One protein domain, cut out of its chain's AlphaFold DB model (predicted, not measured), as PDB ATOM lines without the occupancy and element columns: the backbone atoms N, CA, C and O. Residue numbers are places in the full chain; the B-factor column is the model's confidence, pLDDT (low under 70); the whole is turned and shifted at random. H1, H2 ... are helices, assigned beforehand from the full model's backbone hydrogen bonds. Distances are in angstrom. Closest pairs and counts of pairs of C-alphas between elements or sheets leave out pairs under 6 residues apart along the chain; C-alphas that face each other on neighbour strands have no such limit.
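This is residues 386 to 432 of the 875 residues of the protein "HSDR_N_2 domain-containing protein" of uncultured Gemmatimonadetes bacterium (UniProt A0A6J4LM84). Two helices, H1 and then the shorter H2, lie side by side and run the same way, and a long loop leads from the end of H1 back to the start of H2. That loop, residues 402 to 414, and the tail after H2 complete a small rounded body. The printed part has 47 residues, with two named helices and no named strand, and its class is all helix. It is compact, with a radius of gyration of the C-alphas of 9.3 A and spans of 26 by 21 by 16 A.

H1, residues 387 to 401, and H2, residues 415 to 424, touch, their closest C-alphas being those of Tyr 401 and Met 422, 6.1 A apart. Their lines stand at a shallow tilt of 26 degrees, the same way, with centres 10.6 A apart. In H1 and H2 every O i to N i+4 pair is within hydrogen-bond range.

H1 begins at C-alpha 387, (107.315, 103.014, 134.708), and measures 20.9 A from first to last C-alpha. H2 measures 14.3 A and ends at C-alpha 424, (110.981, 125.339, 134.474).

The C-alphas of Asp 386 and Gly 427, the two farthest apart, are 26.0 A apart. The link from H1 to H2 is long, with 13 residues. The printed part has no cut, and no printed residue is under 70 in pLDDT.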
ATOM      1  N   ASP A 386     109.152 103.579 130.182       90.38
ATOM      2  CA  ASP A 386     108.384 102.670 131.026       90.38
ATOM      3  C   ASP A 386     108.277 103.222 132.466       90.38
ATOM      4  O   ASP A 386     108.812 104.282 132.801       90.38
ATOM      5  N   GLU A 387     107.540 102.537 133.339       89.62
ATOM      6  CA  GLU A 387     107.315 103.014 134.708       89.62
ATOM      7  C   GLU A 387     108.609 103.116 135.539       89.62
ATOM      8  O   GLU A 387     108.783 104.062 136.316       89.62
ATOM      9  N   GLU A 388     109.541 102.177 135.362       92.88
ATOM     10  CA  GLU A 388     110.813 102.174 136.082       92.88
ATOM     11  C   GLU A 388     111.748 103.266 135.550       92.88
ATOM     12  O   GLU A 388     112.331 104.029 136.331       92.88
ATOM     13  N   GLU A 389     111.848 103.374 134.226       95.00
ATOM     14  CA  GLU A 389     112.581 104.412 133.515       95.00
ATOM     15  C   GLU A 389     112.070 105.805 133.904       95.00
ATOM     16  O   GLU A 389     112.875 106.675 134.247       95.00
ATOM     17  N   ALA A 390     110.747 106.014 133.929       94.44
ATOM     18  CA  ALA A 390     110.122 107.301 134.232       94.44
ATOM     19  C   ALA A 390     110.388 107.722 135.680       94.44
ATOM     20  O   ALA A 390     110.766 108.867 135.944       94.44
ATOM     21  N   ARG A 391     110.256 106.791 136.633       94.56
ATOM     22  CA  ARG A 391     110.565 107.049 138.045       94.56
ATOM     23  C   ARG A 391     112.040 107.401 138.233       94.56
ATOM     24  O   ARG A 391     112.357 108.379 138.907       94.56
ATOM     25  N   LYS A 392     112.945 106.651 137.602       96.06
ATOM     26  CA  LYS A 392     114.385 106.921 137.677       96.06
ATOM     27  C   LYS A 392     114.753 108.255 137.026       96.06
ATOM     28  O   LYS A 392     115.569 108.994 137.571       96.06
ATOM     29  N   ALA A 393     114.140 108.587 135.892       95.75
ATOM     30  CA  ALA A 393     114.327 109.873 135.228       95.75
ATOM     31  C   ALA A 393     113.840 111.033 136.092       95.75
ATOM     32  O   ALA A 393     114.540 112.040 136.204       95.75
ATOM     33  N   LEU A 394     112.693 110.870 136.756       95.88
ATOM     34  CA  LEU A 394     112.173 111.849 137.700       95.88
ATOM     35  C   LEU A 394     113.144 112.065 138.866       95.88
ATOM     36  O   LEU A 394     113.472 113.208 139.166       95.88
ATOM     37  N   GLU A 395     113.648 110.992 139.481       95.31
ATOM     38  CA  GLU A 395     114.621 111.057 140.582       95.31
ATOM     39  C   GLU A 395     115.926 111.763 140.165       95.31
ATOM     40  O   GLU A 395     116.367 112.704 140.832       95.31
ATOM     41  N   VAL A 396     116.528 111.345 139.044       96.00
ATOM     42  CA  VAL A 396     117.788 111.911 138.531       96.00
ATOM     43  C   VAL A 396     117.618 113.387 138.184       96.00
ATOM     44  O   VAL A 396     118.393 114.229 138.645       96.00
ATOM     45  N   ALA A 397     116.593 113.724 137.401       94.88
ATOM     46  CA  ALA A 397     116.385 115.093 136.958       94.88
ATOM     47  C   ALA A 397     116.000 116.010 138.132       94.88
ATOM     48  O   ALA A 397     116.548 117.107 138.248       94.88
ATOM     49  N   ALA A 398     115.152 115.555 139.059       96.06
ATOM     50  CA  ALA A 398     114.830 116.308 140.269       96.06
ATOM     51  C   ALA A 398     116.077 116.599 141.115       96.06
ATOM     52  O   ALA A 398     116.240 117.721 141.595       96.06
ATOM     53  N   GLY A 399     116.985 115.625 141.249       95.69
ATOM     54  CA  GLY A 399     118.262 115.800 141.939       95.69
ATOM     55  C   GLY A 399     119.157 116.849 141.274       95.69
ATOM     56  O   GLY A 399     119.669 117.740 141.951       95.69
ATOM     57  N   VAL A 400     119.300 116.790 139.948       95.19
ATOM     58  CA  VAL A 400     120.144 117.722 139.181       95.19
ATOM     59  C   VAL A 400     119.593 119.151 139.195       95.19
ATOM     60  O   VAL A 400     120.353 120.109 139.352       95.19
ATOM     61  N   TYR A 401     118.276 119.318 139.062       94.88
ATOM     62  CA  TYR A 401     117.628 120.635 139.025       94.88
ATOM     63  C   TYR A 401     117.178 121.147 140.403       94.88
ATOM     64  O   TYR A 401     116.698 122.279 140.515       94.88
ATOM     65  N   GLY A 402     117.335 120.348 141.462       96.25
ATOM     66  CA  GLY A 402     116.905 120.690 142.819       96.25
ATOM     67  C   GLY A 402     115.388 120.869 142.947       96.25
ATOM     68  O   GLY A 402     114.937 121.729 143.704       96.25
ATOM     69  N   VAL A 403     114.601 120.114 142.180       97.31
ATOM     70  CA  VAL A 403     113.132 120.204 142.172       97.31
ATOM     71  C   VAL A 403     112.554 119.296 143.248       97.31
ATOM     72  O   VAL A 403     112.902 118.121 143.341       97.31
ATOM     73  N   ARG A 404     111.633 119.816 144.063       97.12
ATOM     74  CA  ARG A 404     110.897 118.998 145.034       97.12
ATOM     75  C   ARG A 404     109.683 118.354 144.377       97.12
ATOM     76  O   ARG A 404     108.817 119.055 143.854       97.12
ATOM     77  N   ILE A 405     109.615 117.028 144.455       96.19
ATOM     78  CA  ILE A 405     108.512 116.226 143.922       96.19
ATOM     79  C   ILE A 405     107.436 116.045 145.008       96.19
ATOM     80  O   ILE A 405     107.768 115.599 146.110       96.19
ATOM     81  N   PRO A 406     106.164 116.404 144.749       94.19
ATOM     82  CA  PRO A 406     105.064 116.131 145.671       94.19
ATOM     83  C   PRO A 406     104.897 114.634 145.966       94.19
ATOM     84  O   PRO A 406     105.145 113.783 145.113       94.19
ATOM     85  N   ALA A 407     104.428 114.300 147.171       90.38
ATOM     86  CA  ALA A 407     104.113 112.916 147.519       90.38
ATOM     87  C   ALA A 407     102.986 112.378 146.619       90.38
ATOM     88  O   ALA A 407     101.959 113.036 146.466       90.38
ATOM     89  N   GLY A 408     103.181 111.189 146.045       86.12
ATOM     90  CA  GLY A 408     102.208 110.562 145.143       86.12
ATOM     91  C   GLY A 408     102.170 111.148 143.727       86.12
ATOM     92  O   GLY A 408     101.233 110.861 142.993       86.12
ATOM     93  N   TYR A 409     103.156 111.964 143.336       89.81
ATOM     94  CA  TYR A 409     103.272 112.436 141.957       89.81
ATOM     95  C   TYR A 409     103.532 111.260 141.002       89.81
ATOM     96  O   TYR A 409     104.493 110.512 141.192       89.81
ATOM     97  N   ALA A 410     102.686 111.111 139.981       87.06
ATOM     98  CA  ALA A 410     102.846 110.088 138.954       87.06
ATOM     99  C   ALA A 410     104.008 110.464 138.010       87.06
ATOM    100  O   ALA A 410     104.009 111.576 137.479       87.06
ATOM    101  N   PRO A 411     105.010 109.588 137.800       88.25
ATOM    102  CA  PRO A 411     106.111 109.871 136.886       88.25
ATOM    103  C   PRO A 411     105.635 110.093 135.449       88.25
ATOM    104  O   PRO A 411     104.876 109.294 134.912       88.25
ATOM    105  N   VAL A 412     106.134 111.161 134.829       89.75
ATOM    106  CA  VAL A 412     105.835 111.525 133.439       89.75
ATOM    107  C   VAL A 412     106.627 110.623 132.506       89.75
ATOM    108  O   VAL A 412     107.856 110.561 132.607       89.75
ATOM    109  N   ARG A 413     105.939 109.958 131.575       90.50
ATOM    110  CA  ARG A 413     106.594 109.032 130.636       90.50
ATOM    111  C   ARG A 413     107.277 109.721 129.456       90.50
ATOM    112  O   ARG A 413     108.195 109.150 128.873       90.50
ATOM    113  N   ASP A 414     106.872 110.940 129.103       89.94
ATOM    114  CA  ASP A 414     107.510 111.716 128.034       89.94
ATOM    115  C   ASP A 414     108.844 112.339 128.516       89.94
ATOM    116  O   ASP A 414     108.837 113.222 129.389       89.94
ATOM    117  N   PRO A 415     110.001 111.938 127.946       92.38
ATOM    118  CA  PRO A 415     111.306 112.417 128.399       92.38
ATOM    119  C   PRO A 415     111.510 113.924 128.231       92.38
ATOM    120  O   PRO A 415     112.194 114.556 129.043       92.38
ATOM    121  N   LEU A 416     110.947 114.513 127.171       90.50
ATOM    122  CA  LEU A 416     111.079 115.941 126.922       90.50
ATOM    123  C   LEU A 416     110.208 116.721 127.898       90.50
ATOM    124  O   LEU A 416     110.725 117.634 128.530       90.50
ATOM    125  N   VAL A 417     108.936 116.354 128.070       91.62
ATOM    126  CA  VAL A 417     108.029 117.037 129.014       91.62
ATOM    127  C   VAL A 417     108.602 117.014 130.426       91.62
ATOM    128  O   VAL A 417     108.648 118.057 131.083       91.62
ATOM    129  N   LEU A 418     109.123 115.863 130.862       93.50
ATOM    130  CA  LEU A 418     109.801 115.746 132.149       93.50
ATOM    131  C   LEU A 418     110.969 116.734 132.251       93.50
ATOM    132  O   LEU A 418     111.047 117.508 133.205       93.50
ATOM    133  N   ARG A 419     111.855 116.767 131.249       92.50
ATOM    134  CA  ARG A 419     112.982 117.709 131.222       92.50
ATOM    135  C   ARG A 419     112.520 119.168 131.253       92.50
ATOM    136  O   ARG A 419     113.067 119.950 132.026       92.50
ATOM    137  N   LEU A 420     111.520 119.530 130.449       92.38
ATOM    138  CA  LEU A 420     110.958 120.883 130.395       92.38
ATOM    139  C   LEU A 420     110.419 121.311 131.760       92.38
ATOM    140  O   LEU A 420     110.659 122.438 132.201       92.38
ATOM    141  N   ALA A 421     109.720 120.410 132.448       94.50
ATOM    142  CA  ALA A 421     109.198 120.667 133.778       94.50
ATOM    143  C   ALA A 421     110.327 120.873 134.795       94.50
ATOM    144  O   ALA A 421     110.292 121.833 135.563       94.50
ATOM    145  N   MET A 422     111.364 120.034 134.762       95.06
ATOM    146  CA  MET A 422     112.508 120.169 135.669       95.06
ATOM    147  C   MET A 422     113.295 121.462 135.435       95.06
ATOM    148  O   MET A 422     113.667 122.134 136.394       95.06
ATOM    149  N   GLU A 423     113.489 121.855 134.172       92.00
ATOM    150  CA  GLU A 423     114.096 123.140 133.810       92.00
ATOM    151  C   GLU A 423     113.243 124.323 134.309       92.00
ATOM    152  O   GLU A 423     113.778 125.276 134.876       92.00
ATOM    153  N   THR A 424     111.920 124.254 134.133       92.75
ATOM    154  CA  THR A 424     110.981 125.339 134.474       92.75
ATOM    155  C   THR A 424     110.832 125.537 135.981       92.75
ATOM    156  O   THR A 424     110.745 126.671 136.452       92.75
ATOM    157  N   TYR A 425     110.809 124.447 136.749       94.25
ATOM    158  CA  TYR A 425     110.590 124.466 138.197       94.25
ATOM    159  C   TYR A 425     111.883 124.287 139.004       94.25
ATOM    160  O   TYR A 425     111.814 123.935 140.183       94.25
ATOM    161  N   ALA A 426     113.051 124.531 138.401       94.12
ATOM    162  CA  ALA A 426     114.355 124.393 139.048       94.12
ATOM    163  C   ALA A 426     114.415 125.129 140.405       94.12
ATOM    164  O   ALA A 426     114.053 126.301 140.516       94.12
ATOM    165  N   GLY A 427     114.853 124.427 141.458       95.44
ATOM    166  CA  GLY A 427     114.860 124.919 142.847       95.44
ATOM    167  C   GLY A 427     113.478 125.055 143.516       95.44
ATOM    168  O   GLY A 427     113.386 125.480 144.670       95.44
ATOM    169  N   GLY A 428     112.399 124.726 142.805       96.38
ATOM    170  CA  GLY A 428     111.012 124.906 143.219       96.38
ATOM    171  C   GLY A 428     110.310 123.614 143.646       96.38
ATOM    172  O   GLY A 428     110.909 122.694 144.208       96.38
ATOM    173  N   VAL A 429     108.995 123.585 143.429       96.12
ATOM    174  CA  VAL A 429     108.122 122.422 143.645       96.12
ATOM    175  C   VAL A 429     107.402 122.137 142.336       96.12
ATOM    176  O   VAL A 429     106.892 123.068 141.711       96.12
ATOM    177  N   LEU A 430     107.365 120.870 141.936       95.44
ATOM    178  CA  LEU A 430     106.638 120.448 140.745       95.44
ATOM    179  C   LEU A 430     105.117 120.574 140.981       95.44
ATOM    180  O   LEU A 430     104.644 120.168 142.048       95.44
ATOM    181  N   PRO A 431     104.333 121.135 140.042       92.56
ATOM    182  CA  PRO A 431     102.876 121.166 140.162       92.56
ATOM    183  C   PRO A 431     102.280 119.749 140.053       92.56
ATOM    184  O   PRO A 431     102.936 118.851 139.529       92.56
ATOM    185  N   PRO A 432     101.032 119.532 140.513       86.38
ATOM    186  CA  PRO A 432     100.378 118.219 140.461       86.38
ATOM    187  C   PRO A 432     100.085 117.736 139.034       86.38
ATOM    188  O   PRO A 432      99.971 116.538 138.813       86.38
TER     189      PRO A 432